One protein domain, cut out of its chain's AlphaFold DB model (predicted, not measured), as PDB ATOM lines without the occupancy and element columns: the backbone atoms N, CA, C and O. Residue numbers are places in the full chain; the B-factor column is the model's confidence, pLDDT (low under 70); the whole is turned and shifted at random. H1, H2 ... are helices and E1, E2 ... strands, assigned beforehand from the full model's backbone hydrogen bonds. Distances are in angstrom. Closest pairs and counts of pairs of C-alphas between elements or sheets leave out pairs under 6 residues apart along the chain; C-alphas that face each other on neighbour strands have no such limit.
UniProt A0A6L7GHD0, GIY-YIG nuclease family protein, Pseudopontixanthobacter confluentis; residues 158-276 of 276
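What this domain is: This is residues 158 to 276 of the 276 residues of the protein "GIY-YIG nuclease family protein" of Pseudopontixanthobacter confluentis (UniProt A0A6L7GHD0). A small sheet of four strands has one helix, H4, packed over a face and running along its strands, while a second helix, H2, runs side by side with H4 in the opposite direction and packs on the sheet's edge strand E2. A two-stranded ribbon, E1 and E5, packs with E5 on both helices, short H3 packs on H2, the hairpin E3 and E4 reaches away from this body, and short H1 lies far from the other helices beyond a long link. The printed part has 119 residues with four named helices and eight named strands, in the order H1, E1, H2, E2, E3, E4, H3, E5, H4, E6, E7, E8. The large sheet is mixed, in the order E2, E7, E6, E8; the class is mixed, helices and strands. The whole is compact, with a radius of gyration of the C-alphas of 14.5 A and spans of 43 by 35 by 26 A.

How they stand to each other: H1, residues 158 to 161, is not on the large sheet and is apart from H2, residues 179 to 189. E1, residues 175 to 178, is antiparallel to E5, residues 225 to 228, at 142 degrees; N 177 and O 226 are 2.9 A apart, within hydrogen-bond range. H2 only grazes the large sheet, with its residues 180 to 188. Its closest C-alphas to E2, residues 193 to 196, are those of Lys 187 and Phe 194, 5.2 A apart. E3, residues 200 to 202, and E4, residues 208 to 210, form an antiparallel hairpin, with N 201 and O 209 at 2.8 A; both are apart from H2. H3, residues 218 to 222, touches H2, the closest C-alphas being those of Leu 180 and Phe 220 at 5.2 A. H4, residues 234 to 244, is close to H2 but not clearly touching: the C-alphas of Ile 179 and Ser 241 are 6.7 A apart, and the two run opposite ways at a shallow tilt of 17 degrees. The closest C-alphas of E5 and H4 are those of Leu 226 and Ser 241, 6.8 A apart. H4 is on the large sheet at a height of 9.1 A, over E6, residues 250 to 253; it runs along the strands, at 2 degrees to E6 on the local plane. E6 and E7, residues 257 to 261, form a hairpin, antiparallel at 170 degrees, with N 252 and O 259 at 2.9 A. E7 is parallel to the edge strand E2 at 1 degree, with N 260 and O 195 at 2.9 A. The other edge strand, E8, residues 272 to 274, is antiparallel to E6 at 150 degrees, with N 274 and O 251 at 2.8 A. In H2 and H3 every O i to N i+4 pair is within hydrogen-bond range, in H4 6 of 7; H1 is too short for such a pair.

Where its parts are: H1 begins at C-alpha 158 at (-58.741, -16.713, -14.751). H2 measures 15.3 A from first to last C-alpha and H4 15.6 A; H4 begins at C-alpha 234 at (-38.532, -20.903, -17.123). E7, the longest strand, measures 13.1 A, E1 10.1 A and E2 10.0 A. E8 ends at C-alpha 274 at (-35.981, -12.491, -10.296).

The domain as a whole: The two C-alphas farthest apart are those of Lys 205 and Ser 230, at 45.7 A. The printed part has no cut and ends at residue 276, the chain's last. The link from H1 to E1, residues 162 to 174, is long; those from E4 to H3 and from E7 to E8 are short but not tight. The mean pLDDT of the printed part is 93.5, and one printed residue, Pro 264, is under 70.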
ATOM      1  N   PHE A 158     -59.303 -15.443 -14.293       93.38
ATOM      2  CA  PHE A 158     -58.741 -16.713 -14.751       93.38
ATOM      3  C   PHE A 158     -57.276 -16.839 -14.337       93.38
ATOM      4  O   PHE A 158     -56.901 -17.825 -13.710       93.38
ATOM      5  N   ASP A 159     -56.461 -15.833 -14.654       93.56
ATOM      6  CA  ASP A 159     -55.024 -15.869 -14.399       93.56
ATOM      7  C   ASP A 159     -54.718 -15.808 -12.900       93.56
ATOM      8  O   ASP A 159     -53.796 -16.474 -12.445       93.56
ATOM      9  N   LYS A 160     -55.527 -15.103 -12.096       93.69
ATOM     10  CA  LYS A 160     -55.404 -15.142 -10.625       93.69
ATOM     11  C   LYS A 160     -55.644 -16.543 -10.057       93.69
ATOM     12  O   LYS A 160     -54.949 -16.960  -9.137       93.69
ATOM     13  N   GLN A 161     -56.644 -17.260 -10.575       94.19
ATOM     14  CA  GLN A 161     -57.008 -18.603 -10.102       94.19
ATOM     15  C   GLN A 161     -56.069 -19.688 -10.651       94.19
ATOM     16  O   GLN A 161     -55.794 -20.690  -9.979       94.19
ATOM     17  N   ARG A 162     -55.596 -19.492 -11.885       94.81
ATOM     18  CA  ARG A 162     -54.767 -20.414 -12.666       94.81
ATOM     19  C   ARG A 162     -53.499 -19.690 -13.153       94.81
ATOM     20  O   ARG A 162     -53.323 -19.522 -14.367       94.81
ATOM     21  N   PRO A 163     -52.625 -19.228 -12.242       95.88
ATOM     22  CA  PRO A 163     -51.435 -18.496 -12.644       95.88
ATOM     23  C   PRO A 163     -50.485 -19.396 -13.434       95.88
ATOM     24  O   PRO A 163     -50.563 -20.624 -13.359       95.88
ATOM     25  N   ILE A 164     -49.597 -18.798 -14.220       96.25
ATOM     26  CA  ILE A 164     -48.580 -19.540 -14.959       96.25
ATOM     27  C   ILE A 164     -47.657 -20.302 -14.008       96.25
ATOM     28  O   ILE A 164     -47.351 -19.865 -12.899       96.25
ATOM     29  N   ASP A 165     -47.199 -21.455 -14.469       96.25
ATOM     30  CA  ASP A 165     -46.259 -22.303 -13.758       96.25
ATOM     31  C   ASP A 165     -44.883 -22.205 -14.429       96.25
ATOM     32  O   ASP A 165     -44.637 -22.794 -15.487       96.25
ATOM     33  N   ILE A 166     -43.995 -21.402 -13.838       97.00
ATOM     34  CA  ILE A 166     -42.631 -21.194 -14.348       97.00
ATOM     35  C   ILE A 166     -41.649 -22.285 -13.905       97.00
ATOM     36  O   ILE A 166     -40.478 -22.242 -14.291       97.00
ATOM     37  N   ASP A 167     -42.128 -23.254 -13.123       96.50
ATOM     38  CA  ASP A 167     -41.359 -24.359 -12.557       96.50
ATOM     39  C   ASP A 167     -41.600 -25.692 -13.282       96.50
ATOM     40  O   ASP A 167     -40.983 -26.706 -12.953       96.50
ATOM     41  N   ARG A 168     -42.437 -25.696 -14.327       93.75
ATOM     42  CA  ARG A 168     -42.569 -26.852 -15.220       93.75
ATOM     43  C   ARG A 168     -41.369 -26.977 -16.164       93.75
ATOM     44  O   ARG A 168     -40.897 -25.956 -16.676       93.75
ATOM     45  N   PRO A 169     -40.894 -28.212 -16.425       94.12
ATOM     46  CA  PRO A 169     -39.861 -28.458 -17.421       94.12
ATOM     47  C   PRO A 169     -40.284 -27.955 -18.801       94.12
ATOM     48  O   PRO A 169     -41.423 -28.158 -19.222       94.12
ATOM     49  N   LEU A 170     -39.356 -27.309 -19.499       93.81
ATOM     50  CA  LEU A 170     -39.540 -26.851 -20.867       93.81
ATOM     51  C   LEU A 170     -38.877 -27.820 -21.848       93.81
ATOM     52  O   LEU A 170     -37.792 -28.342 -21.589       93.81
ATOM     53  N   GLU A 171     -39.493 -27.998 -23.013       91.06
ATOM     54  CA  GLU A 171     -38.923 -28.765 -24.124       91.06
ATOM     55  C   GLU A 171     -37.937 -27.902 -24.931       91.06
ATOM     56  O   GLU A 171     -38.193 -27.536 -26.075       91.06
ATOM     57  N   ILE A 172     -36.806 -27.548 -24.315       91.44
ATOM     58  CA  ILE A 172     -35.716 -26.799 -24.960       91.44
ATOM     59  C   ILE A 172     -34.540 -27.738 -25.210       91.44
ATOM     60  O   ILE A 172     -34.175 -28.551 -24.359       91.44
ATOM     61  N   ASN A 173     -33.912 -27.611 -26.378       91.94
ATOM     62  CA  ASN A 173     -32.771 -28.449 -26.731       91.94
ATOM     63  C   ASN A 173     -31.581 -28.198 -25.781       91.94
ATOM     64  O   ASN A 173     -31.120 -27.057 -25.677       91.94
ATOM     65  N   PRO A 174     -31.023 -29.235 -25.126       95.50
ATOM     66  CA  PRO A 174     -29.845 -29.075 -24.279       95.50
ATOM     67  C   PRO A 174     -28.628 -28.612 -25.082       95.50
ATOM     68  O   PRO A 174     -28.433 -29.021 -26.227       95.50
ATOM     69  N   GLY A 175     -27.761 -27.808 -24.467       96.62
ATOM     70  CA  GLY A 175     -26.560 -27.299 -25.128       96.62
ATOM     71  C   GLY A 175     -26.215 -25.871 -24.736       96.62
ATOM     72  O   GLY A 175     -26.732 -25.334 -23.759       96.62
ATOM     73  N   ARG A 176     -25.305 -25.264 -25.500       97.56
ATOM     74  CA  ARG A 176     -24.960 -23.850 -25.348       97.56
ATOM     75  C   ARG A 176     -25.852 -23.002 -26.233       97.56
ATOM     76  O   ARG A 176     -25.993 -23.289 -27.418       97.56
ATOM     77  N   HIS A 177     -26.407 -21.949 -25.650       97.94
ATOM     78  CA  HIS A 177     -27.308 -21.029 -26.326       97.94
ATOM     79  C   HIS A 177     -26.852 -19.591 -26.140       97.94
ATOM     80  O   HIS A 177     -26.488 -19.178 -25.041       97.94
ATOM     81  N   GLN A 178     -26.927 -18.808 -27.210       97.75
ATOM     82  CA  GLN A 178     -26.856 -17.352 -27.116       97.75
ATOM     83  C   GLN A 178     -28.141 -16.837 -26.451       97.75
ATOM     84  O   GLN A 178     -29.229 -17.291 -26.809       97.75
ATOM     85  N   ILE A 179     -28.036 -15.879 -25.523       97.62
ATOM     86  CA  ILE A 179     -29.184 -15.402 -24.722       97.62
ATOM     87  C   ILE A 179     -30.348 -14.944 -25.602       97.62
ATOM     88  O   ILE A 179     -31.484 -15.368 -25.399       97.62
ATOM     89  N   LEU A 180     -30.078 -14.131 -26.628       97.75
ATOM     90  CA  LEU A 180     -31.133 -13.679 -27.535       97.75
ATOM     91  C   LEU A 180     -31.807 -14.841 -28.283       97.75
ATOM     92  O   LEU A 180     -33.025 -14.833 -28.445       97.75
ATOM     93  N   ALA A 181     -31.037 -15.832 -28.739       97.19
ATOM     94  CA  ALA A 181     -31.592 -16.981 -29.451       97.19
ATOM     95  C   ALA A 181     -32.521 -17.797 -28.540       97.19
ATOM     96  O   ALA A 181     -33.641 -18.109 -28.941       97.19
ATOM     97  N   LEU A 182     -32.102 -18.027 -27.292       97.62
ATOM     98  CA  LEU A 182     -32.925 -18.685 -26.281       97.62
ATOM     99  C   LEU A 182     -34.210 -17.900 -25.996       97.62
ATOM    100  O   LEU A 182     -35.290 -18.476 -25.936       97.62
ATOM    101  N   PHE A 183     -34.132 -16.576 -25.848       97.94
ATOM    102  CA  PHE A 183     -35.317 -15.758 -25.581       97.94
ATOM    103  C   PHE A 183     -36.314 -15.756 -26.741       97.94
ATOM    104  O   PHE A 183     -37.522 -15.736 -26.502       97.94
ATOM    105  N   ILE A 184     -35.829 -15.807 -27.984       97.31
ATOM    106  CA  ILE A 184     -36.677 -15.980 -29.169       97.31
ATOM    107  C   ILE A 184     -37.376 -17.343 -29.123       97.31
ATOM    108  O   ILE A 184     -38.594 -17.386 -29.280       97.31
ATOM    109  N   GLU A 185     -36.636 -18.426 -28.861       96.38
ATOM    110  CA  GLU A 185     -37.195 -19.781 -28.747       96.38
ATOM    111  C   GLU A 185     -38.263 -19.846 -27.649       96.38
ATOM    112  O   GLU A 185     -39.394 -20.247 -27.917       96.38
ATOM    113  N   LEU A 186     -37.960 -19.348 -26.446       96.38
ATOM    114  CA  LEU A 186     -38.908 -19.284 -25.330       96.38
ATOM    115  C   LEU A 186     -40.162 -18.487 -25.699       96.38
ATOM    116  O   LEU A 186     -41.282 -18.932 -25.473       96.38
ATOM    117  N   LYS A 187     -40.003 -17.314 -26.316       95.31
ATOM    118  CA  LYS A 187     -41.143 -16.485 -26.720       95.31
ATOM    119  C   LYS A 187     -42.064 -17.179 -27.730       95.31
ATOM    120  O   LYS A 187     -43.256 -16.874 -27.759       95.31
ATOM    121  N   GLU A 188     -41.520 -18.048 -28.574       93.06
ATOM    122  CA  GLU A 188     -42.261 -18.743 -29.631       93.06
ATOM    123  C   GLU A 188     -42.869 -20.073 -29.168       93.06
ATOM    124  O   GLU A 188     -43.821 -20.545 -29.788       93.06
ATOM    125  N   THR A 189     -42.350 -20.657 -28.086       92.12
ATOM    126  CA  THR A 189     -42.687 -22.019 -27.636       92.12
ATOM    127  C   THR A 189     -43.349 -22.088 -26.264       92.12
ATOM    128  O   THR A 189     -43.877 -23.138 -25.906       92.12
ATOM    129  N   LEU A 190     -43.368 -20.999 -25.490       94.19
ATOM    130  CA  LEU A 190     -44.019 -20.995 -24.185       94.19
ATOM    131  C   LEU A 190     -45.553 -20.940 -24.306       94.19
ATOM    132  O   LEU A 190     -46.084 -20.130 -25.072       94.19
ATOM    133  N   PRO A 191     -46.287 -21.710 -23.478       92.31
ATOM    134  CA  PRO A 191     -47.754 -21.679 -23.397       92.31
ATOM    135  C   PRO A 191     -48.314 -20.446 -22.671       92.31
ATOM    136  O   PRO A 191     -49.494 -20.386 -22.325       92.31
ATOM    137  N   TYR A 192     -47.466 -19.452 -22.430       92.81
ATOM    138  CA  TYR A 192     -47.800 -18.165 -21.850       92.81
ATOM    139  C   TYR A 192     -46.870 -17.097 -22.413       92.81
ATOM    140  O   TYR A 192     -45.843 -17.383 -23.034       92.81
ATOM    141  N   LEU A 193     -47.224 -15.835 -22.200       92.88
ATOM    142  CA  LEU A 193     -46.451 -14.741 -22.754       92.88
ATOM    143  C   LEU A 193     -45.107 -14.608 -22.027       92.88
ATOM    144  O   LEU A 193     -45.057 -14.340 -20.830       92.88
ATOM    145  N   PHE A 194     -44.021 -14.687 -22.791       95.75
ATOM    146  CA  PHE A 194     -42.732 -14.135 -22.396       95.75
ATOM    147  C   PHE A 194     -42.446 -12.862 -23.194       95.75
ATOM    148  O   PHE A 194     -42.523 -12.815 -24.434       95.75
ATOM    149  N   ARG A 195     -42.145 -11.788 -22.471       94.00
ATOM    150  CA  ARG A 195     -41.799 -10.496 -23.048       94.00
ATOM    151  C   ARG A 195     -40.463 -10.032 -22.493       94.00
ATOM    152  O   ARG A 195     -40.200 -10.135 -21.309       94.00
ATOM    153  N   TYR A 196     -39.632  -9.470 -23.346       95.25
ATOM    154  CA  TYR A 196     -38.349  -8.921 -22.941       95.25
ATOM    155  C   TYR A 196     -38.108  -7.606 -23.668       95.25
ATOM    156  O   TYR A 196     -38.698  -7.359 -24.728       95.25
ATOM    157  N   GLN A 197     -37.290  -6.741 -23.074       94.31
ATOM    158  CA  GLN A 197     -36.977  -5.439 -23.654       94.31
ATOM    159  C   GLN A 197     -36.275  -5.611 -24.998       94.31
ATOM    160  O   GLN A 197     -35.451  -6.503 -25.188       94.31
ATOM    161  N   THR A 198     -36.581  -4.732 -25.938       95.25
ATOM    162  CA  THR A 198     -35.837  -4.623 -27.190       95.25
ATOM    163  C   THR A 198     -35.277  -3.223 -27.317       95.25
ATOM    164  O   THR A 198     -35.736  -2.306 -26.630       95.25
ATOM    165  N   ASP A 199     -34.293  -3.057 -28.196       94.62
ATOM    166  CA  ASP A 199     -33.743  -1.736 -28.478       94.62
ATOM    167  C   ASP A 199     -34.833  -0.756 -28.927       94.62
ATOM    168  O   ASP A 199     -35.778  -1.111 -29.644       94.62
ATOM    169  N   SER A 200     -34.667   0.508 -28.555       90.69
ATOM    170  CA  SER A 200     -35.452   1.598 -29.118       90.69
ATOM    171  C   SER A 200     -35.034   1.880 -30.559       90.69
ATOM    172  O   SER A 200     -33.857   2.043 -30.871       90.69
ATOM    173  N   VAL A 201     -36.015   1.994 -31.455       90.12
ATOM    174  CA  VAL A 201     -35.816   2.390 -32.853       90.12
ATOM    175  C   VAL A 201     -36.719   3.560 -33.220       90.12
ATOM    176  O   VAL A 201     -37.875   3.646 -32.799       90.12
ATOM    177  N   VAL A 202     -36.214   4.453 -34.068       87.50
ATOM    178  CA  VAL A 202     -37.001   5.564 -34.612       87.50
ATOM    179  C   VAL A 202     -37.830   5.051 -35.790       87.50
ATOM    180  O   VAL A 202     -37.305   4.563 -36.790       87.50
ATOM    181  N   GLY A 203     -39.155   5.116 -35.672       80.25
ATOM    182  CA  GLY A 203     -40.067   4.738 -36.747       80.25
ATOM    183  C   GLY A 203     -40.084   5.746 -37.899       80.25
ATOM    184  O   GLY A 203     -39.651   6.886 -37.759       80.25
ATOM    185  N   ALA A 204     -40.702   5.366 -39.022       77.31
ATOM    186  CA  ALA A 204     -40.805   6.198 -40.232       77.31
ATOM    187  C   ALA A 204     -41.461   7.582 -40.019       77.31
ATOM    188  O   ALA A 204     -41.325   8.467 -40.855       77.31
ATOM    189  N   LYS A 205     -42.179   7.774 -38.904       81.94
ATOM    190  CA  LYS A 205     -42.817   9.044 -38.509       81.94
ATOM    191  C   LYS A 205     -42.050   9.791 -37.404       81.94
ATOM    192  O   LYS A 205     -42.650  10.600 -36.705       81.94
ATOM    193  N   GLY A 206     -40.779   9.455 -37.170       83.19
ATOM    194  CA  GLY A 206     -39.942  10.067 -36.129       83.19
ATOM    195  C   GLY A 206     -40.299   9.674 -34.690       83.19
ATOM    196  O   GLY A 206     -39.706  10.196 -33.756       83.19
ATOM    197  N   LYS A 207     -41.266   8.767 -34.488       84.25
ATOM    198  CA  LYS A 207     -41.653   8.285 -33.155       84.25
ATOM    199  C   LYS A 207     -40.789   7.105 -32.740       84.25
ATOM    200  O   LYS A 207     -40.674   6.138 -33.496       84.25
ATOM    201  N   GLU A 208     -40.245   7.180 -31.535       85.06
ATOM    202  CA  GLU A 208     -39.544   6.073 -30.899       85.06
ATOM    203  C   GLU A 208     -40.514   4.919 -30.617       85.06
ATOM    204  O   GLU A 208     -41.660   5.118 -30.198       85.06
ATOM    205  N   ARG A 209     -40.069   3.699 -30.906       87.38
ATOM    206  CA  ARG A 209     -40.797   2.460 -30.636       87.38
ATOM    207  C   ARG A 209     -39.808   1.348 -30.326       87.38
ATOM    208  O   ARG A 209     -38.660   1.408 -30.744       87.38
ATOM    209  N   GLN A 210     -40.292   0.289 -29.696       89.06
ATOM    210  CA  GLN A 210     -39.509  -0.927 -29.518       89.06
ATOM    211  C   GLN A 210     -39.216  -1.604 -30.870       89.06
ATOM    212  O   GLN A 210     -40.063  -1.647 -31.781       89.06
ATOM    213  N   ALA A 211     -37.993  -2.115 -31.009       92.56
ATOM    214  CA  ALA A 211     -37.586  -2.974 -32.107       92.56
ATOM    215  C   ALA A 211     -38.363  -4.296 -32.076       92.56
ATOM    216  O   ALA A 211     -38.988  -4.669 -31.081       92.56
ATOM    217  N   HIS A 212     -38.317  -5.024 -33.189       94.19
ATOM    218  CA  HIS A 212     -38.893  -6.363 -33.254       94.19
ATOM    219  C   HIS A 212     -38.217  -7.290 -32.229       94.19
ATOM    220  O   HIS A 212     -37.007  -7.199 -32.038       94.19
ATOM    221  N   TYR A 213     -38.960  -8.215 -31.610       94.94
ATOM    222  CA  TYR A 213     -38.433  -9.095 -30.548       94.94
ATOM    223  C   TYR A 213     -37.187  -9.888 -30.973       94.94
ATOM    224  O   TYR A 213     -36.289 -10.103 -30.167       94.94
ATOM    225  N   ARG A 214     -37.081 -10.247 -32.259       96.75
ATOM    226  CA  ARG A 214     -35.898 -10.933 -32.815       96.75
ATOM    227  C   ARG A 214     -34.621 -10.085 -32.854       96.75
ATOM    228  O   ARG A 214     -33.548 -10.642 -33.031       96.75
ATOM    229  N   VAL A 215     -34.723  -8.762 -32.722       96.06
ATOM    230  CA  VAL A 215     -33.555  -7.872 -32.596       96.06
ATOM    231  C   VAL A 215     -33.001  -7.922 -31.171       96.06
ATOM    232  O   VAL A 215     -31.786  -7.900 -30.989       96.06
ATOM    233  N   GLY A 216     -33.880  -8.032 -30.169       94.88
ATOM    234  CA  GLY A 216     -33.497  -8.008 -28.757       94.88
ATOM    235  C   GLY A 216     -32.956  -6.659 -28.289       94.88
ATOM    236  O   GLY A 216     -32.952  -5.680 -29.037       94.88
ATOM    237  N   HIS A 217     -32.530  -6.620 -27.030       96.81
ATOM    238  CA  HIS A 217     -31.727  -5.537 -26.473       96.81
ATOM    239  C   HIS A 217     -30.232  -5.801 -26.736       96.81
ATOM    240  O   HIS A 217     -29.824  -6.963 -26.826       96.81
ATOM    241  N   GLU A 218     -29.402  -4.758 -26.822       97.06
ATOM    242  CA  GLU A 218     -27.947  -4.889 -27.007       97.06
ATOM    243  C   GLU A 218     -27.273  -5.828 -25.995       97.06
ATOM    244  O   GLU A 218     -26.554  -6.734 -26.410       97.06
ATOM    245  N   ASP A 219     -27.588  -5.707 -24.703       97.25
ATOM    246  CA  ASP A 219     -27.104  -6.612 -23.654       97.25
ATOM    247  C   ASP A 219     -27.376  -8.094 -23.950       97.25
ATOM    248  O   ASP A 219     -26.518  -8.929 -23.690       97.25
ATOM    249  N   PHE A 220     -28.521  -8.448 -24.545       97.69
ATOM    250  CA  PHE A 220     -28.831  -9.846 -24.877       97.69
ATOM    251  C   PHE A 220     -27.984 -10.376 -26.034       97.69
ATOM    252  O   PHE A 220     -27.749 -11.579 -26.124       97.69
ATOM    253  N   ARG A 221     -27.561  -9.487 -26.939       97.19
ATOM    254  CA  ARG A 221     -26.667  -9.820 -28.056       97.19
ATOM    255  C   ARG A 221     -25.203  -9.859 -27.632       97.19
ATOM    256  O   ARG A 221     -24.423 -10.563 -28.258       97.19
ATOM    257  N   ALA A 222     -24.842  -9.070 -26.623       97.06
ATOM    258  CA  ALA A 222     -23.485  -8.974 -26.095       97.06
ATOM    259  C   ALA A 222     -23.195  -9.985 -24.971       97.06
ATOM    260  O   ALA A 222     -22.031 -10.202 -24.638       97.06
ATOM    261  N   ALA A 223     -24.232 -10.580 -24.375       95.88
ATOM    262  CA  ALA A 223     -24.097 -11.581 -23.327       95.88
ATOM    263  C   ALA A 223     -23.368 -12.845 -23.808       95.88
ATOM    264  O   ALA A 223     -23.383 -13.194 -24.987       95.88
ATOM    265  N   GLY A 224     -22.747 -13.550 -22.861       93.38
ATOM    266  CA  GLY A 224     -22.128 -14.848 -23.119       93.38
ATOM    267  C   GLY A 224     -23.142 -15.964 -23.385       93.38
ATOM    268  O   GLY A 224     -24.356 -15.778 -23.313       93.38
ATOM    269  N   GLU A 225     -22.625 -17.162 -23.656       96.56
ATOM    270  CA  GLU A 225     -23.455 -18.352 -23.849       96.56
ATOM    271  C   GLU A 225     -23.960 -18.927 -22.525       96.56
ATOM    272  O   GLU A 225     -23.215 -19.074 -21.554       96.56
ATOM    273  N   LEU A 226     -25.228 -19.328 -22.525       96.62
ATOM    274  CA  LEU A 226     -25.888 -20.037 -21.443       96.62
ATOM    275  C   LEU A 226     -25.811 -21.549 -21.678       96.62
ATOM    276  O   LEU A 226     -26.137 -22.025 -22.765       96.62
ATOM    277  N   GLN A 227     -25.458 -22.321 -20.651       97.38
ATOM    278  CA  GLN A 227     -25.600 -23.777 -20.686       97.38
ATOM    279  C   GLN A 227     -27.018 -24.190 -20.255       97.38
ATOM    280  O   GLN A 227     -27.408 -24.015 -19.097       97.38
ATOM    281  N   VAL A 228     -27.752 -24.795 -21.187       97.25
ATOM    282  CA  VAL A 228     -29.092 -25.372 -21.009       97.25
ATOM    283  C   VAL A 228     -28.955 -26.878 -20.758       97.25
ATOM    284  O   VAL A 228     -28.276 -27.583 -21.515       97.25
ATOM    285  N   GLY A 229     -29.544 -27.363 -19.663       95.06
ATOM    286  CA  GLY A 229     -29.672 -28.782 -19.329       95.06
ATOM    287  C   GLY A 229     -30.943 -29.426 -19.893       95.06
ATOM    288  O   GLY A 229     -31.702 -28.805 -20.623       95.06
ATOM    289  N   SER A 230     -31.188 -30.691 -19.546       90.44
ATOM    290  CA  SER A 230     -32.313 -31.477 -20.081       90.44
ATOM    291  C   SER A 230     -33.662 -31.261 -19.393       90.44
ATOM    292  O   SER A 230     -34.662 -31.735 -19.908       90.44
ATOM    293  N   ASN A 231     -33.694 -30.589 -18.241       92.81
ATOM    294  CA  ASN A 231     -34.904 -30.370 -17.435       92.81
ATOM    295  C   ASN A 231     -34.978 -28.914 -16.956       92.81
ATOM    296  O   ASN A 231     -35.257 -28.645 -15.787       92.81
ATOM    297  N   GLU A 232     -34.611 -27.973 -17.822       96.25
ATOM    298  CA  GLU A 232     -34.678 -26.560 -17.467       96.25
ATOM    299  C   GLU A 232     -36.129 -26.101 -17.336       96.25
ATOM    300  O   GLU A 232     -37.012 -26.544 -18.070       96.25
ATOM    301  N   THR A 233     -36.358 -25.180 -16.409       97.38
ATOM    302  CA  THR A 233     -37.635 -24.500 -16.218       97.38
ATOM    303  C   THR A 233     -37.486 -23.045 -16.644       97.38
ATOM    304  O   THR A 233     -36.373 -22.526 -16.771       97.38
ATOM    305  N   MET A 234     -38.600 -22.339 -16.838       97.25
ATOM    306  CA  MET A 234     -38.532 -20.903 -17.123       97.25
ATOM    307  C   MET A 234     -37.795 -20.155 -16.003       97.25
ATOM    308  O   MET A 234     -36.954 -19.298 -16.277       97.25
ATOM    309  N   ARG A 235     -38.025 -20.542 -14.740       97.88
ATOM    310  CA  ARG A 235     -37.289 -20.016 -13.586       97.88
ATOM    311  C   ARG A 235     -35.782 -20.220 -13.724       97.88
ATOM    312  O   ARG A 235     -35.027 -19.253 -13.611       97.88
ATOM    313  N   SER A 236     -35.327 -21.455 -13.952       97.44
ATOM    314  CA  SER A 236     -33.890 -21.756 -13.989       97.44
ATOM    315  C   SER A 236     -33.186 -21.042 -15.143       97.44
ATOM    316  O   SER A 236     -32.090 -20.512 -14.956       97.44
ATOM    317  N   LEU A 237     -33.832 -20.960 -16.311       97.81
ATOM    318  CA  LEU A 237     -33.298 -20.248 -17.471       97.81
ATOM    319  C   LEU A 237     -33.199 -18.745 -17.227       97.81
ATOM    320  O   LEU A 237     -32.174 -18.154 -17.569       97.81
ATOM    321  N   ILE A 238     -34.215 -18.127 -16.621       97.44
ATOM    322  CA  ILE A 238     -34.196 -16.692 -16.316       97.44
ATOM    323  C   ILE A 238     -33.113 -16.366 -15.293       97.44
ATOM    324  O   ILE A 238     -32.317 -15.466 -15.545       97.44
ATOM    325  N   VAL A 239     -33.011 -17.126 -14.197       97.06
ATOM    326  CA  VAL A 239     -31.975 -16.915 -13.170       97.06
ATOM    327  C   VAL A 239     -30.575 -16.982 -13.783       97.06
ATOM    328  O   VAL A 239     -29.762 -16.080 -13.587       97.06
ATOM    329  N   LYS A 240     -30.298 -18.015 -14.586       97.25
ATOM    330  CA  LYS A 240     -29.003 -18.151 -15.263       97.25
ATOM    331  C   LYS A 240     -28.767 -17.042 -16.295       97.25
ATOM    332  O   LYS A 240     -27.640 -16.575 -16.426       97.25
ATOM    333  N   SER A 241     -29.809 -16.622 -17.014       97.06
ATOM    334  CA  SER A 241     -29.708 -15.559 -18.018       97.06
ATOM    335  C   SER A 241     -29.391 -14.219 -17.371       97.06
ATOM    336  O   SER A 241     -28.432 -13.574 -17.775       97.06
ATOM    337  N   VAL A 242     -30.129 -13.821 -16.329       95.75
ATOM    338  CA  VAL A 242     -29.905 -12.548 -15.625       95.75
ATOM    339  C   VAL A 242     -28.516 -12.494 -14.986       95.75
ATOM    340  O   VAL A 242     -27.878 -11.447 -15.022       95.75
ATOM    341  N   ALA A 243     -27.986 -13.620 -14.499       95.62
ATOM    342  CA  ALA A 243     -26.616 -13.693 -13.985       95.62
ATOM    343  C   ALA A 243     -25.525 -13.389 -15.039       95.62
ATOM    344  O   ALA A 243     -24.415 -13.005 -14.667       95.62
ATOM    345  N   LEU A 244     -25.824 -13.557 -16.335       96.38
ATOM    346  CA  LEU A 244     -24.922 -13.237 -17.451       96.38
ATOM    347  C   LEU A 244     -25.117 -11.821 -18.011       96.38
ATOM    348  O   LEU A 244     -24.313 -11.380 -18.833       96.38
ATOM    349  N   LEU A 245     -26.173 -11.118 -17.600       96.25
ATOM    350  CA  LEU A 245     -26.460  -9.757 -18.042       96.25
ATOM    351  C   LEU A 245     -25.802  -8.716 -17.118       96.25
ATOM    352  O   LEU A 245     -25.442  -9.026 -15.977       96.25
ATOM    353  N   PRO A 246     -25.641  -7.465 -17.587       95.12
ATOM    354  CA  PRO A 246     -25.265  -6.349 -16.723       95.12
ATOM    355  C   PRO A 246     -26.251  -6.147 -15.563       95.12
ATOM    356  O   PRO A 246     -27.386  -6.617 -15.599       95.12
ATOM    357  N   ASP A 247     -25.848  -5.401 -14.537       93.19
ATOM    358  CA  ASP A 247     -26.764  -5.064 -13.446       93.19
ATOM    359  C   ASP A 247     -27.924  -4.177 -13.957       93.19
ATOM    360  O   ASP A 247     -27.763  -3.390 -14.895       93.19
ATOM    361  N   GLY A 248     -29.099  -4.297 -13.330       92.75
ATOM    362  CA  GLY A 248     -30.301  -3.515 -13.662       92.75
ATOM    363  C   GLY A 248     -31.391  -4.272 -14.426       92.75
ATOM    364  O   GLY A 248     -32.470  -3.720 -14.625       92.75
ATOM    365  N   TRP A 249     -31.150  -5.526 -14.817       95.94
ATOM    366  CA  TRP A 249     -32.181  -6.398 -15.384       95.94
ATOM    367  C   TRP A 249     -33.036  -7.050 -14.297       95.94
ATOM    368  O   TRP A 249     -32.515  -7.676 -13.372       95.94
ATOM    369  N   LEU A 250     -34.353  -6.937 -14.451       95.69
ATOM    370  CA  LEU A 250     -35.352  -7.528 -13.571       95.69
ATOM    371  C   LEU A 250     -36.325  -8.360 -14.398       95.69
ATOM    372  O   LEU A 250     -36.967  -7.850 -15.322       95.69
ATOM    373  N   ALA A 251     -36.446  -9.642 -14.062       96.25
ATOM    374  CA  ALA A 251     -37.565 -10.442 -14.519       96.25
ATOM    375  C   ALA A 251     -38.711 -10.356 -13.510       96.25
ATOM    376  O   ALA A 251     -38.515 -10.592 -12.321       96.25
ATOM    377  N   THR A 252     -39.913 -10.057 -13.987       95.75
ATOM    378  CA  THR A 252     -41.126 -10.024 -13.167       95.75
ATOM    379  C   THR A 252     -42.090 -11.092 -13.650       95.75
ATOM    380  O   THR A 252     -42.421 -11.171 -14.837       95.75
ATOM    381  N   VAL A 253     -42.557 -11.907 -12.713       96.19
ATOM    382  CA  VAL A 253     -43.537 -12.963 -12.941       96.19
ATOM    383  C   VAL A 253     -44.908 -12.419 -12.559       96.19
ATOM    384  O   VAL A 253     -45.139 -12.041 -11.414       96.19
ATOM    385  N   PHE A 254     -45.820 -12.379 -13.522       95.06
ATOM    386  CA  PHE A 254     -47.232 -12.069 -13.322       95.06
ATOM    387  C   PHE A 254     -48.059 -13.354 -13.366       95.06
ATOM    388  O   PHE A 254     -47.567 -14.378 -13.844       95.06
ATOM    389  N   PRO A 255     -49.338 -13.313 -12.957       95.00
ATOM    390  CA  PRO A 255     -50.217 -14.470 -13.083       95.00
ATOM    391  C   PRO A 255     -50.347 -15.020 -14.512       95.00
ATOM    392  O   PRO A 255     -50.566 -16.212 -14.675       95.00
ATOM    393  N   ASP A 256     -50.185 -14.204 -15.556       92.50
ATOM    394  CA  ASP A 256     -50.419 -14.610 -16.950       92.50
ATOM    395  C   ASP A 256     -49.168 -14.596 -17.848       92.50
ATOM    396  O   ASP A 256     -49.215 -15.049 -18.995       92.50
ATOM    397  N   ARG A 257     -48.045 -14.049 -17.364       93.88
ATOM    398  CA  ARG A 257     -46.862 -13.769 -18.191       93.88
ATOM    399  C   ARG A 257     -45.587 -13.590 -17.381       93.88
ATOM    400  O   ARG A 257     -45.623 -13.271 -16.197       93.88
ATOM    401  N   VAL A 258     -44.456 -13.682 -18.069       95.88
ATOM    402  CA  VAL A 258     -43.149 -13.252 -17.562       95.88
ATOM    403  C   VAL A 258     -42.665 -12.074 -18.400       95.88
ATOM    404  O   VAL A 258     -42.727 -12.119 -19.634       95.88
ATOM    405  N   ILE A 259     -42.162 -11.028 -17.747       95.31
ATOM    406  CA  ILE A 259     -41.436  -9.942 -18.412       95.31
ATOM    407  C   ILE A 259     -39.979  -9.886 -17.948       95.31
ATOM    408  O   ILE A 259     -39.690 -10.302 -16.835       95.31
ATOM    409  N   LEU A 260     -39.079  -9.359 -18.780       96.00
ATOM    410  CA  LEU A 260     -37.676  -9.091 -18.446       96.00
ATOM    411  C   LEU A 260     -37.248  -7.725 -18.996       96.00
ATOM    412  O   LEU A 260     -37.045  -7.595 -20.208       96.00
ATOM    413  N   TYR A 261     -37.093  -6.733 -18.116       94.88
ATOM    414  CA  TYR A 261     -36.788  -5.340 -18.463       94.88
ATOM    415  C   TYR A 261     -35.581  -4.792 -17.695       94.88
ATOM    416  O   TYR A 261     -35.275  -5.229 -16.586       94.88
ATOM    417  N   LYS A 262     -34.883  -3.838 -18.316       91.44
ATOM    418  CA  LYS A 262     -33.731  -3.113 -17.773       91.44
ATOM    419  C   LYS A 262     -34.211  -1.827 -17.106       91.44
ATOM    420  O   LYS A 262     -33.820  -0.744 -17.506       91.44
ATOM    421  N   GLU A 263     -35.132  -1.958 -16.159       77.00
ATOM    422  CA  GLU A 263     -35.723  -0.872 -15.370       77.00
ATOM    423  C   GLU A 263     -36.542  -1.531 -14.238       77.00
ATOM    424  O   GLU A 263     -37.391  -2.376 -14.528       77.00
ATOM    425  N   PRO A 264     -36.293  -1.222 -12.953       65.75
ATOM    426  CA  PRO A 264     -36.802  -2.007 -11.828       65.75
ATOM    427  C   PRO A 264     -38.188  -1.548 -11.357       65.75
ATOM    428  O   PRO A 264     -38.460  -1.602 -10.155       65.75
ATOM    429  N   ASP A 265     -39.036  -1.031 -12.250       75.19
ATOM    430  CA  ASP A 265     -40.389  -0.635 -11.865       75.19
ATOM    431  C   ASP A 265     -41.075  -1.836 -11.210       75.19
ATOM    432  O   ASP A 265     -41.300  -2.870 -11.836       75.19
ATOM    433  N   ARG A 266     -41.368  -1.712  -9.915       83.00
ATOM    434  CA  ARG A 266     -42.019  -2.781  -9.164       83.00
ATOM    435  C   ARG A 266     -43.507  -2.722  -9.439       83.00
ATOM    436  O   ARG A 266     -44.157  -1.700  -9.202       83.00
ATOM    437  N   TYR A 267     -44.052  -3.825  -9.927       88.50
ATOM    438  CA  TYR A 267     -45.451  -3.900 -10.322       88.50
ATOM    439  C   TYR A 267     -46.294  -4.493  -9.194       88.50
ATOM    440  O   TYR A 267     -45.984  -5.554  -8.662       88.50
ATOM    441  N   GLY A 268     -47.405  -3.835  -8.852       90.31
ATOM    442  CA  GLY A 268     -48.252  -4.236  -7.718       90.31
ATOM    443  C   GLY A 268     -48.910  -5.616  -7.844       90.31
ATOM    444  O   GLY A 268     -49.373  -6.154  -6.844       90.31
ATOM    445  N   PHE A 269     -48.940  -6.193  -9.048       92.56
ATOM    446  CA  PHE A 269     -49.490  -7.525  -9.324       92.56
ATOM    447  C   PHE A 269     -48.417  -8.574  -9.650       92.56
ATOM    448  O   PHE A 269     -48.743  -9.643 -10.168       92.56
ATOM    449  N   ALA A 270     -47.145  -8.273  -9.380       93.25
ATOM    450  CA  ALA A 270     -46.077  -9.255  -9.471       93.25
ATOM    451  C   ALA A 270     -46.297 -10.372  -8.437       93.25
ATOM    452  O   ALA A 270     -46.539 -10.105  -7.260       93.25
ATOM    453  N   LEU A 271     -46.198 -11.623  -8.880       94.69
ATOM    454  CA  LEU A 271     -46.121 -12.791  -8.001       94.69
ATOM    455  C   LEU A 271     -44.701 -12.973  -7.467       94.69
ATOM    456  O   LEU A 271     -44.512 -13.397  -6.331       94.69
ATOM    457  N   GLU A 272     -43.713 -12.661  -8.303       95.38
ATOM    458  CA  GLU A 272     -42.305 -12.840  -7.992       95.38
ATOM    459  C   GLU A 272     -41.421 -11.944  -8.865       95.38
ATOM    460  O   GLU A 272     -41.770 -11.596  -9.995       95.38
ATOM    461  N   GLU A 273     -40.250 -11.598  -8.336       94.62
ATOM    462  CA  GLU A 273     -39.208 -10.829  -9.006       94.62
ATOM    463  C   GLU A 273     -37.889 -11.617  -8.969       94.62
ATOM    464  O   GLU A 273     -37.464 -12.076  -7.909       94.62
ATOM    465  N   LEU A 274     -37.245 -11.779 -10.126       93.81
ATOM    466  CA  LEU A 274     -35.981 -12.491 -10.296       93.81
ATOM    467  C   LEU A 274     -34.922 -11.516 -10.820       93.81
ATOM    468  O   LEU A 274     -35.031 -10.996 -11.934       93.81
ATOM    469  N   SER A 275     -33.886 -11.285 -10.021       92.00
ATOM    470  CA  SER A 275     -32.716 -10.481 -10.376       92.00
ATOM    471  C   SER A 275     -31.428 -11.222 -10.023       92.00
ATOM    472  O   SER A 275     -31.461 -12.294  -9.416       92.00
ATOM    473  N   LYS A 276     -30.294 -10.642 -10.416       88.00
ATOM    474  CA  LYS A 276     -28.977 -11.009  -9.887       88.00
ATOM    475  C   LYS A 276     -28.876 -10.712  -8.389       88.00
ATOM    476  O   LYS A 276     -29.620  -9.812  -7.927       88.00
TER     477      LYS A 276